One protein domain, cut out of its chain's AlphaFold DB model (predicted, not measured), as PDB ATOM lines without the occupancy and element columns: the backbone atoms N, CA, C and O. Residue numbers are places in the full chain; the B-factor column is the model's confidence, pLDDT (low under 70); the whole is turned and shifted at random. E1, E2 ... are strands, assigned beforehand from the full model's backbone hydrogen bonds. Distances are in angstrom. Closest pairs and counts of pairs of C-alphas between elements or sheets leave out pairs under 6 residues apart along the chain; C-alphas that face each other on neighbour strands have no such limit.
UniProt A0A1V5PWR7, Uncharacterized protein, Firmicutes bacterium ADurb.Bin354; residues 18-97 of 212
ATOM      1  N   TYR A  18       4.845 -28.767  12.771       93.62
ATOM      2  CA  TYR A  18       5.674 -27.769  13.457       93.62
ATOM      3  C   TYR A  18       5.693 -27.974  14.975       93.62
ATOM      4  O   TYR A  18       4.913 -28.749  15.527       93.62
ATOM      5  N   ILE A  19       6.604 -27.268  15.648       94.56
ATOM      6  CA  ILE A  19       6.675 -27.193  17.109       94.56
ATOM      7  C   ILE A  19       6.249 -25.793  17.543       94.56
ATOM      8  O   ILE A  19       6.767 -24.797  17.034       94.56
ATOM      9  N   GLU A  20       5.324 -25.725  18.494       93.38
ATOM     10  CA  GLU A  20       4.985 -24.506  19.225       93.38
ATOM     11  C   GLU A  20       5.562 -24.590  20.638       93.38
ATOM     12  O   GLU A  20       5.504 -25.644  21.270       93.38
ATOM     13  N   THR A  21       6.104 -23.481  21.138       91.38
ATOM     14  CA  THR A  21       6.610 -23.377  22.509       91.38
ATOM     15  C   THR A  21       5.961 -22.191  23.192       91.38
ATOM     16  O   THR A  21       6.022 -21.067  22.691       91.38
ATOM     17  N   ASP A  22       5.367 -22.434  24.355       89.75
ATOM     18  CA  ASP A  22       4.865 -21.371  25.218       89.75
ATOM     19  C   ASP A  22       6.057 -20.661  25.885       89.75
ATOM     20  O   ASP A  22       6.839 -21.274  26.608       89.75
ATOM     21  N   GLU A  23       6.235 -19.362  25.632       84.38
ATOM     22  CA  GLU A  23       7.374 -18.596  26.166       84.38
ATOM     23  C   GLU A  23       7.307 -18.373  27.690       84.38
ATOM     24  O   GLU A  23       8.339 -18.106  28.316       84.38
ATOM     25  N   ASP A  24       6.123 -18.472  28.303       85.38
ATOM     26  CA  ASP A  24       5.926 -18.283  29.743       85.38
ATOM     27  C   ASP A  24       6.182 -19.583  30.522       85.38
ATOM     28  O   ASP A  24       6.727 -19.541  31.632       85.38
ATOM     29  N   THR A  25       5.781 -20.734  29.972       86.06
ATOM     30  CA  THR A  25       5.928 -22.047  30.632       86.06
ATOM     31  C   THR A  25       7.114 -22.861  30.126       86.06
ATOM     32  O   THR A  25       7.572 -23.750  30.845       86.06
ATOM     33  N   LEU A  26       7.635 -22.534  28.939       84.69
ATOM     34  CA  LEU A  26       8.627 -23.301  28.174       84.69
ATOM     35  C   LEU A  26       8.153 -24.710  27.783       84.69
ATOM     36  O   LEU A  26       8.958 -25.550  27.384       84.69
ATOM     37  N   GLU A  27       6.852 -24.979  27.880       90.88
ATOM     38  CA  GLU A  27       6.260 -26.230  27.414       90.88
ATOM     39  C   GLU A  27       6.178 -26.213  25.885       90.88
ATOM     40  O   GLU A  27       5.766 -25.215  25.288       90.88
ATOM     41  N   SER A  28       6.576 -27.318  25.250       94.75
ATOM     42  CA  SER A  28       6.549 -27.460  23.793       94.75
ATOM     43  C   SER A  28       5.523 -28.497  23.353       94.75
ATOM     44  O   SER A  28       5.281 -29.496  24.035       94.75
ATOM     45  N   VAL A  29       4.911 -28.263  22.197       95.94
ATOM     46  CA  VAL A  29       3.905 -29.141  21.597       95.94
ATOM     47  C   VAL A  29       4.231 -29.336  20.123       95.94
ATOM     48  O   VAL A  29       4.434 -28.372  19.386       95.94
ATOM     49  N   ILE A  30       4.267 -30.593  19.686       96.38
ATOM     50  CA  ILE A  30       4.276 -30.941  18.266       96.38
ATOM     51  C   ILE A  30       2.847 -30.848  17.746       96.38
ATOM     52  O   ILE A  30       1.944 -31.492  18.292       96.38
ATOM     53  N   HIS A  31       2.672 -30.118  16.653       95.44
ATOM     54  CA  HIS A  31       1.439 -30.065  15.882       95.44
ATOM     55  C   HIS A  31       1.606 -30.884  14.602       95.44
ATOM     56  O   HIS A  31       2.473 -30.588  13.785       95.44
ATOM     57  N   ASP A  32       0.779 -31.918  14.438       94.50
ATOM     58  CA  ASP A  32       0.708 -32.773  13.242       94.50
ATOM     59  C   ASP A  32      -0.759 -32.902  12.819       94.50
ATOM     60  O   ASP A  32      -1.493 -33.809  13.236       94.50
ATOM     61  N   GLY A  33      -1.221 -31.906  12.064       91.44
ATOM     62  CA  GLY A  33      -2.631 -31.754  11.730       91.44
ATOM     63  C   GLY A  33      -3.495 -31.491  12.957       91.44
ATOM     64  O   GLY A  33      -3.328 -30.484  13.633       91.44
ATOM     65  N   ASP A  34      -4.434 -32.396  13.237       90.44
ATOM     66  CA  ASP A  34      -5.301 -32.311  14.423       90.44
ATOM     67  C   ASP A  34      -4.664 -32.949  15.674       90.44
ATOM     68  O   ASP A  34      -5.297 -33.008  16.733       90.44
ATOM     69  N   LYS A  35      -3.449 -33.503  15.556       91.00
ATOM     70  CA  LYS A  35      -2.727 -34.104  16.680       91.00
ATOM     71  C   LYS A  35      -1.875 -33.052  17.378       91.00
ATOM     72  O   LYS A  35      -1.118 -32.334  16.731       91.00
ATOM     73  N   GLU A  36      -1.952 -33.056  18.702       94.62
ATOM     74  CA  GLU A  36      -1.098 -32.273  19.592       94.62
ATOM     75  C   GLU A  36      -0.360 -33.239  20.518       94.62
ATOM     76  O   GLU A  36      -0.992 -34.036  21.223       94.62
ATOM     77  N   ILE A  37       0.972 -33.202  20.489       95.06
ATOM     78  CA  ILE A  37       1.827 -34.102  21.271       95.06
ATOM     79  C   ILE A  37       2.748 -33.244  22.145       95.06
ATOM     80  O   ILE A  37       3.672 -32.623  21.619       95.06
ATOM     81  N   PRO A  38       2.510 -33.183  23.466       94.81
ATOM     82  CA  PRO A  38       3.396 -32.476  24.382       94.81
ATOM     83  C   PRO A  38       4.784 -33.119  24.418       94.81
ATOM     84  O   PRO A  38       4.895 -34.344  24.516       94.81
ATOM     85  N   VAL A  39       5.827 -32.293  24.387       94.88
ATOM     86  CA  VAL A  39       7.232 -32.713  24.441       94.88
ATOM     87  C   VAL A  39       8.060 -31.766  25.310       94.88
ATOM     88  O   VAL A  39       7.787 -30.571  25.400       94.88
ATOM     89  N   GLU A  40       9.085 -32.312  25.959       92.81
ATOM     90  CA  GLU A  40      10.038 -31.559  26.780       92.81
ATOM     91  C   GLU A  40      11.376 -31.504  26.038       92.81
ATOM     92  O   GLU A  40      12.134 -32.468  26.060       92.81
ATOM     93  N   ILE A  41      11.624 -30.396  25.336       93.44
ATOM     94  CA  ILE A  41      12.802 -30.197  24.481       93.44
ATOM     95  C   ILE A  41      13.370 -28.787  24.650       93.44
ATOM     96  O   ILE A  41      12.665 -27.860  25.066       93.44
ATOM     97  N   ALA A  42      14.626 -28.602  24.263       90.00
ATOM     98  CA  ALA A  42      15.244 -27.294  24.132       90.00
ATOM     99  C   ALA A  42      14.880 -26.628  22.793       90.00
ATOM    100  O   ALA A  42      14.995 -27.206  21.713       90.00
ATOM    101  N   THR A  43      14.454 -25.368  22.840       86.19
ATOM    102  CA  THR A  43      13.998 -24.651  21.633       86.19
ATOM    103  C   THR A  43      14.955 -23.563  21.183       86.19
ATOM    104  O   THR A  43      15.006 -23.241  19.996       86.19
ATOM    105  N   GLY A  44      15.764 -23.043  22.105       81.38
ATOM    106  CA  GLY A  44      16.800 -22.059  21.832       81.38
ATOM    107  C   GLY A  44      16.316 -20.826  21.053       81.38
ATOM    108  O   GLY A  44      15.129 -20.550  20.924       81.38
ATOM    109  N   VAL A  45      17.254 -20.033  20.533       76.12
ATOM    110  CA  VAL A  45      16.943 -18.832  19.729       76.12
ATOM    111  C   VAL A  45      16.763 -19.176  18.251       76.12
ATOM    112  O   VAL A  45      16.048 -18.477  17.538       76.12
ATOM    113  N   TYR A  46      17.425 -20.235  17.783       76.31
ATOM    114  CA  TYR A  46      17.376 -20.663  16.385       76.31
ATOM    115  C   TYR A  46      16.242 -21.651  16.094       76.31
ATOM    116  O   TYR A  46      16.018 -21.981  14.932       76.31
ATOM    117  N   GLY A  47      15.478 -22.023  17.125       80.56
ATOM    118  CA  GLY A  47      14.339 -22.918  17.021       80.56
ATOM    119  C   GLY A  47      14.766 -24.384  16.919       80.56
ATOM    120  O   GLY A  47      15.870 -24.684  16.448       80.56
ATOM    121  N   PRO A  48      13.893 -25.307  17.344       90.81
ATOM    122  CA  PRO A  48      14.033 -26.699  16.982       90.81
ATOM    123  C   PRO A  48      13.590 -26.911  15.526       90.81
ATOM    124  O   PRO A  48      12.713 -26.207  15.017       90.81
ATOM    125  N   TYR A  49      14.154 -27.922  14.872       91.25
ATOM    126  CA  TYR A  49      13.659 -28.419  13.586       91.25
ATOM    127  C   TYR A  49      12.984 -29.759  13.797       91.25
ATOM    128  O   TYR A  49      13.446 -30.552  14.610       91.25
ATOM    129  N   ILE A  50      11.909 -30.019  13.062       95.50
ATOM    130  CA  ILE A  50      11.154 -31.262  13.173       95.50
ATOM    131  C   ILE A  50      10.879 -31.846  11.801       95.50
ATOM    132  O   ILE A  50      10.561 -31.125  10.853       95.50
ATOM    133  N   LYS A  51      10.964 -33.169  11.710       95.62
ATOM    134  CA  LYS A  51      10.499 -33.928  10.556       95.62
ATOM    135  C   LYS A  51      10.035 -35.315  10.981       95.62
ATOM    136  O   LYS A  51      10.360 -35.775  12.071       95.62
ATOM    137  N   LYS A  52       9.235 -35.950  10.130       93.31
ATOM    138  CA  LYS A  52       8.748 -37.313  10.330       93.31
ATOM    139  C   LYS A  52       9.460 -38.280   9.405       93.31
ATOM    140  O   LYS A  52       9.604 -37.977   8.218       93.31
ATOM    141  N   TYR A  53       9.873 -39.408   9.964       88.25
ATOM    142  CA  TYR A  53      10.517 -40.498   9.241       88.25
ATOM    143  C   TYR A  53      10.248 -41.816   9.954       88.25
ATOM    144  O   TYR A  53      10.314 -41.848  11.176       88.25
ATOM    145  N   ASP A  54      10.087 -42.883   9.186       92.31
ATOM    146  CA  ASP A  54      10.348 -44.260   9.616       92.31
ATOM    147  C   ASP A  54      11.865 -44.437   9.812       92.31
ATOM    148  O   ASP A  54      12.598 -44.763   8.866       92.31
ATOM    149  N   VAL A  55      12.373 -44.076  11.001       90.31
ATOM    150  CA  VAL A  55      13.828 -44.043  11.259       90.31
ATOM    151  C   VAL A  55      14.405 -45.414  11.575       90.31
ATOM    152  O   VAL A  55      15.605 -45.625  11.368       90.31
ATOM    153  N   ASP A  56      13.581 -46.328  12.078       91.44
ATOM    154  CA  ASP A  56      13.990 -47.666  12.500       91.44
ATOM    155  C   ASP A  56      13.619 -48.773  11.487       91.44
ATOM    156  O   ASP A  56      14.130 -49.900  11.573       91.44
ATOM    157  N   GLY A  57      12.817 -48.439  10.471       91.00
ATOM    158  CA  GLY A  57      12.407 -49.319   9.382       91.00
ATOM    159  C   GLY A  57      11.243 -50.249   9.730       91.00
ATOM    160  O   GLY A  57      11.106 -51.296   9.074       91.00
ATOM    161  N   ASP A  58      10.459 -49.947  10.766       90.94
ATOM    162  CA  ASP A  58       9.303 -50.744  11.177       90.94
ATOM    163  C   ASP A  58       8.021 -50.443  10.369       90.94
ATOM    164  O   ASP A  58       7.116 -51.290  10.301       90.94
ATOM    165  N   GLY A  59       8.014 -49.324   9.637       91.00
ATOM    166  CA  GLY A  59       6.936 -48.888   8.751       91.00
ATOM    167  C   GLY A  59       5.972 -47.861   9.349       91.00
ATOM    168  O   GLY A  59       5.023 -47.484   8.650       91.00
ATOM    169  N   GLU A  60       6.181 -47.424  10.587       90.88
ATOM    170  CA  GLU A  60       5.531 -46.266  11.201       90.88
ATOM    171  C   GLU A  60       6.501 -45.069  11.221       90.88
ATOM    172  O   GLU A  60       7.708 -45.241  11.168       90.88
ATOM    173  N   ASP A  61       5.979 -43.837  11.211       92.75
ATOM    174  CA  ASP A  61       6.833 -42.642  11.271       92.75
ATOM    175  C   ASP A  61       7.016 -42.169  12.723       92.75
ATOM    176  O   ASP A  61       6.030 -41.853  13.405       92.75
ATOM    177  N   GLU A  62       8.260 -41.936  13.129       94.94
ATOM    178  CA  GLU A  62       8.629 -41.208  14.345       94.94
ATOM    179  C   GLU A  62       8.723 -39.702  14.075       94.94
ATOM    180  O   GLU A  62       9.001 -39.256  12.955       94.94
ATOM    181  N   TYR A  63       8.558 -38.883  15.121       96.56
ATOM    182  CA  TYR A  63       8.942 -37.471  15.045       96.56
ATOM    183  C   TYR A  63      10.394 -37.314  15.470       96.56
ATOM    184  O   TYR A  63      10.770 -37.645  16.594       96.56
ATOM    185  N   VAL A  64      11.199 -36.757  14.578       97.06
ATOM    186  CA  VAL A  64      12.616 -36.504  14.795       97.06
ATOM    187  C   VAL A  64      12.821 -35.011  14.941       97.06
ATOM    188  O   VAL A  64      12.408 -34.236  14.075       97.06
ATOM    189  N   ILE A  65      13.450 -34.615  16.040       97.19
ATOM    190  CA  ILE A  65      13.629 -33.221  16.423       97.19
ATOM    191  C   ILE A  65      15.117 -32.934  16.578       97.19
ATOM    192  O   ILE A  65      15.801 -33.603  17.344       97.19
ATOM    193  N   ALA A  66      15.611 -31.917  15.882       95.38
ATOM    194  CA  ALA A  66      16.883 -31.288  16.207       95.38
ATOM    195  C   ALA A  66      16.595 -30.173  17.220       95.38
ATOM    196  O   ALA A  66      16.089 -29.115  16.839       95.38
ATOM    197  N   GLU A  67      16.857 -30.417  18.503       93.62
ATOM    198  CA  GLU A  67      16.569 -29.465  19.582       93.62
ATOM    199  C   GLU A  67      17.716 -28.466  19.761       93.62
ATOM    200  O   GLU A  67      18.883 -28.842  19.706       93.62
ATOM    201  N   CYS A  68      17.411 -27.182  19.952       91.00
ATOM    202  CA  CYS A  68      18.429 -26.137  20.054       91.00
ATOM    203  C   CYS A  68      18.769 -25.871  21.529       91.00
ATOM    204  O   CYS A  68      18.054 -25.148  22.225       91.00
ATOM    205  N   GLU A  69      19.878 -26.442  22.002       88.94
ATOM    206  CA  GLU A  69      20.318 -26.367  23.405       88.94
ATOM    207  C   GLU A  69      21.165 -25.121  23.702       88.94
ATOM    208  O   GLU A  69      21.153 -24.583  24.813       88.94
ATOM    209  N   GLY A  70      21.923 -24.650  22.707       79.56
ATOM    210  CA  GLY A  70      22.850 -23.525  22.835       79.56
ATOM    211  C   GLY A  70      22.328 -22.229  22.214       79.56
ATOM    212  O   GLY A  70      21.871 -22.212  21.074       79.56
ATOM    213  N   THR A  71      22.449 -21.104  22.933       61.75
ATOM    214  CA  THR A  71      22.000 -19.782  22.453       61.75
ATOM    215  C   THR A  71      23.017 -18.669  22.750       61.75
ATOM    216  O   THR A  71      22.898 -17.964  23.755       61.75
ATOM    217  N   GLY A  72      24.030 -18.452  21.898       48.88
ATOM    218  CA  GLY A  72      24.870 -17.250  22.055       48.88
ATOM    219  C   GLY A  72      26.126 -17.136  21.189       48.88
ATOM    220  O   GLY A  72      26.892 -18.081  21.073       48.88
ATOM    221  N   THR A  73      26.313 -15.936  20.609       48.59
ATOM    222  CA  THR A  73      27.483 -15.373  19.879       48.59
ATOM    223  C   THR A  73      28.483 -16.361  19.262       48.59
ATOM    224  O   THR A  73      29.685 -16.198  19.452       48.59
ATOM    225  N   GLY A  74      28.003 -17.344  18.499       52.22
ATOM    226  CA  GLY A  74      28.853 -18.288  17.764       52.22
ATOM    227  C   GLY A  74      28.656 -19.760  18.118       52.22
ATOM    228  O   GLY A  74      29.220 -20.586  17.414       52.22
ATOM    229  N   MET A  75      27.843 -20.082  19.133       63.41
ATOM    230  CA  MET A  75      27.504 -21.460  19.491       63.41
ATOM    231  C   MET A  75      26.121 -21.858  18.962       63.41
ATOM    232  O   MET A  75      25.119 -21.226  19.314       63.41
ATOM    233  N   SER A  76      26.083 -22.903  18.138       78.88
ATOM    234  CA  SER A  76      24.871 -23.560  17.634       78.88
ATOM    235  C   SER A  76      25.000 -25.029  17.995       78.88
ATOM    236  O   SER A  76      25.609 -25.789  17.249       78.88
ATOM    237  N   ILE A  77      24.518 -25.385  19.183       90.44
ATOM    238  CA  ILE A  77      24.604 -26.742  19.721       90.44
ATOM    239  C   ILE A  77      23.211 -27.342  19.650       90.44
ATOM    240  O   ILE A  77      22.288 -26.836  20.297       90.44
ATOM    241  N   TYR A  78      23.086 -28.380  18.833       93.81
ATOM    242  CA  TYR A  78      21.866 -29.142  18.664       93.81
ATOM    243  C   TYR A  78      21.982 -30.520  19.309       93.81
ATOM    244  O   TYR A  78      22.989 -31.212  19.134       93.81
ATOM    245  N   GLY A  79      20.922 -30.901  20.016       95.62
ATOM    246  CA  GLY A  79      20.631 -32.276  20.399       95.62
ATOM    247  C   GLY A  79      19.696 -32.943  19.387       95.62
ATOM    248  O   GLY A  79      19.171 -32.301  18.472       95.62
ATOM    249  N   LEU A  80      19.482 -34.245  19.553       97.69
ATOM    250  CA  LEU A  80      18.541 -35.048  18.775       97.69
ATOM    251  C   LEU A  80      17.507 -35.656  19.719       97.69
ATOM    252  O   LEU A  80      17.863 -36.410  20.627       97.69
ATOM    253  N   CYS A  81      16.230 -35.405  19.451       97.50
ATOM    254  CA  CYS A  81      15.127 -36.094  20.103       97.50
ATOM    255  C   CYS A  81      14.379 -36.980  19.112       97.50
ATOM    256  O   CYS A  81      14.124 -36.584  17.973       97.50
ATOM    257  N   ILE A  82      13.975 -38.158  19.573       97.19
ATOM    258  CA  ILE A  82      13.109 -39.085  18.847       97.19
ATOM    259  C   ILE A  82      11.844 -39.264  19.678       97.19
ATOM    260  O   ILE A  82      11.915 -39.569  20.873       97.19
ATOM    261  N   VAL A  83      10.695 -39.032  19.049       96.81
ATOM    262  CA  VAL A  83       9.378 -39.158  19.666       96.81
ATOM    263  C   VAL A  83       8.618 -40.282  18.989       96.81
ATOM    264  O   VAL A  83       8.198 -40.163  17.837       96.81
ATOM    265  N   GLU A  84       8.399 -41.345  19.749       94.12
ATOM    266  CA  GLU A  84       7.685 -42.543  19.321       94.12
ATOM    267  C   GLU A  84       6.305 -42.592  19.992       94.12
ATOM    268  O   GLU A  84       6.142 -42.215  21.160       94.12
ATOM    269  N   ILE A  85       5.286 -43.044  19.256       90.75
ATOM    270  CA  ILE A  85       3.916 -43.187  19.766       90.75
ATOM    271  C   ILE A  85       3.572 -44.673  19.909       90.75
ATOM    272  O   ILE A  85       2.920 -45.266  19.053       90.75
ATOM    273  N   ASP A  86       3.931 -45.265  21.046       83.56
ATOM    274  CA  ASP A  86       3.603 -46.658  21.360       83.56
ATOM    275  C   ASP A  86       2.234 -46.755  22.052       83.56
ATOM    276  O   ASP A  86       2.030 -46.301  23.183       83.56
ATOM    277  N   ASN A  87       1.257 -47.366  21.372       83.00
ATOM    278  CA  ASN A  87      -0.085 -47.634  21.906       83.00
ATOM    279  C   ASN A  87      -0.796 -46.387  22.486       83.00
ATOM    280  O   ASN A  87      -1.587 -46.481  23.432       83.00
ATOM    281  N   GLY A  88      -0.537 -45.214  21.900       82.50
ATOM    282  CA  GLY A  88      -1.090 -43.928  22.338       82.50
ATOM    283  C   GLY A  88      -0.354 -43.286  23.517       82.50
ATOM    284  O   GLY A  88      -0.821 -42.268  24.027       82.50
ATOM    285  N   SER A  89       0.766 -43.865  23.955       87.50
ATOM    286  CA  SER A  89       1.720 -43.236  24.863       87.50
ATOM    287  C   SER A  89       2.866 -42.634  24.063       87.50
ATOM    288  O   SER A  89       3.406 -43.279  23.174       87.50
ATOM    289  N   THR A  90       3.266 -41.422  24.423       92.06
ATOM    290  CA  THR A  90       4.459 -40.781  23.874       92.06
ATOM    291  C   THR A  90       5.694 -41.262  24.625       92.06
ATOM    292  O   THR A  90       5.714 -41.237  25.860       92.06
ATOM    293  N   VAL A  91       6.717 -41.689  23.890       94.19
ATOM    294  CA  VAL A  91       8.055 -41.996  24.400       94.19
ATOM    295  C   VAL A  91       9.020 -40.996  23.779       94.19
ATOM    296  O   VAL A  91       9.057 -40.847  22.564       94.19
ATOM    297  N   LEU A  92       9.768 -40.289  24.624       95.62
ATOM    298  CA  LEU A  92      10.767 -39.307  24.215       95.62
ATOM    299  C   LEU A  92      12.154 -39.838  24.577       95.62
ATOM    300  O   LEU A  92      12.444 -40.054  25.758       95.62
ATOM    301  N   THR A  93      13.000 -40.012  23.569       97.12
ATOM    302  CA  THR A  93      14.419 -40.350  23.724       97.12
ATOM    303  C   THR A  93      15.252 -39.152  23.294       97.12
ATOM    304  O   THR A  93      15.003 -38.597  22.227       97.12
ATOM    305  N   THR A  94      16.229 -38.746  24.108       97.38
ATOM    306  CA  THR A  94      17.050 -37.552  23.857       97.38
ATOM    307  C   THR A  94      18.543 -37.865  23.857       97.38
ATOM    308  O   THR A  94      19.030 -38.691  24.636       97.38
ATOM    309  N   TYR A  95      19.265 -37.172  22.981       97.81
ATOM    310  CA  TYR A  95      20.719 -37.173  22.863       97.81
ATOM    311  C   TYR A  95      21.194 -35.729  22.818       97.81
ATOM    312  O   TYR A  95      20.941 -35.033  21.839       97.81
ATOM    313  N   ASP A  96      21.871 -35.289  23.873       95.31
ATOM    314  CA  ASP A  96      22.298 -33.899  23.993       95.31
ATOM    315  C   ASP A  96      23.540 -33.580  23.143       95.31
ATOM    316  O   ASP A  96      24.233 -34.458  22.613       95.31
ATOM    317  N   GLY A  97      23.862 -32.296  23.007       92.94
ATOM    318  CA  GLY A  97      25.051 -31.855  22.281       92.94
ATOM    319  C   GLY A  97      26.360 -32.397  22.870       92.94
ATOM    320  O   GLY A  97      27.333 -32.601  22.135       92.94
TER     321      GLY A  97
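What this domain is: This is residues 18 to 97 of the 212 residues of an uncharacterized protein of Firmicutes bacterium ADurb.Bin354 (UniProt A0A1V5PWR7). A strongly twisted sheet of four strands, E4 to E7, faces a smaller sheet of three strands, E1 to E3, the two making a small sandwich with crossed strands. They come closest along two borders, E1 with E4 and E3 with E7, while the long strand E6 and the turns at its ends make the length. The printed part has 80 residues, with no named helix and seven named strands in the order E1 to E7. The sheets run E4, E5, E6, E7 and E1, E2, E3, both antiparallel, and the class is all strand. The whole is compact, with a radius of gyration of the C-alphas of 12.9 A, and spans 41 by 27 by 17 A, only just elongated.

How they stand to each other: In the larger sheet, E6, residues 76 to 86, is an inner strand. It forms a hairpin with E5, residues 62 to 68, where N 65 and O 81 are 2.8 A apart, within hydrogen-bond range. On the other side of E6 is the edge strand E7, residues 89 to 95, also in a hairpin with it, with N 82 and O 93 at 2.9 A. E4, residues 49 to 53, is the other edge strand, antiparallel to E5 at 161 degrees, with N 51 and O 64 at 3.0 A. These four strands form a meander, each the antiparallel neighbour of the one before. In the smaller sheet, E2, residues 28 to 32, is the inner strand between E1, residues 18 to 21, and E3, residues 35 to 39, and the three form a second meander. N 20 and O 29 are 2.9 A apart, as are N 30 and O 37. The two sheets form a sandwich, face to face, their facing parts 10.2 A centre to centre and the strands of one at 51 degrees to those of the other. The closest C-alphas of E1 and E4 are those of Tyr 18 and Ile 50, 6.5 A apart. Those of E3 and E7 are Val 39 and Leu 92, at 7.5 A. E2 is apart from E5 and E6.

Where its parts are: E6 is the longest strand, 31.6 A from C-alpha 76 at (24.871, -23.560, 17.634) to C-alpha 86 at (3.603, -46.658, 21.360). E7 measures 20.0 A and E5 18.9 A. E1 begins at C-alpha 18, (5.674, -27.769, 13.457).

The domain as a whole: The C-alphas of Thr 73 and Asn 87, the two farthest apart, are 42.5 A from each other. The printed part has no cut and no long link; the short link from E3 to E4 joins the two sheets. Mean pLDDT of the printed part is 89.1, and residues 71 to 75 are under 70.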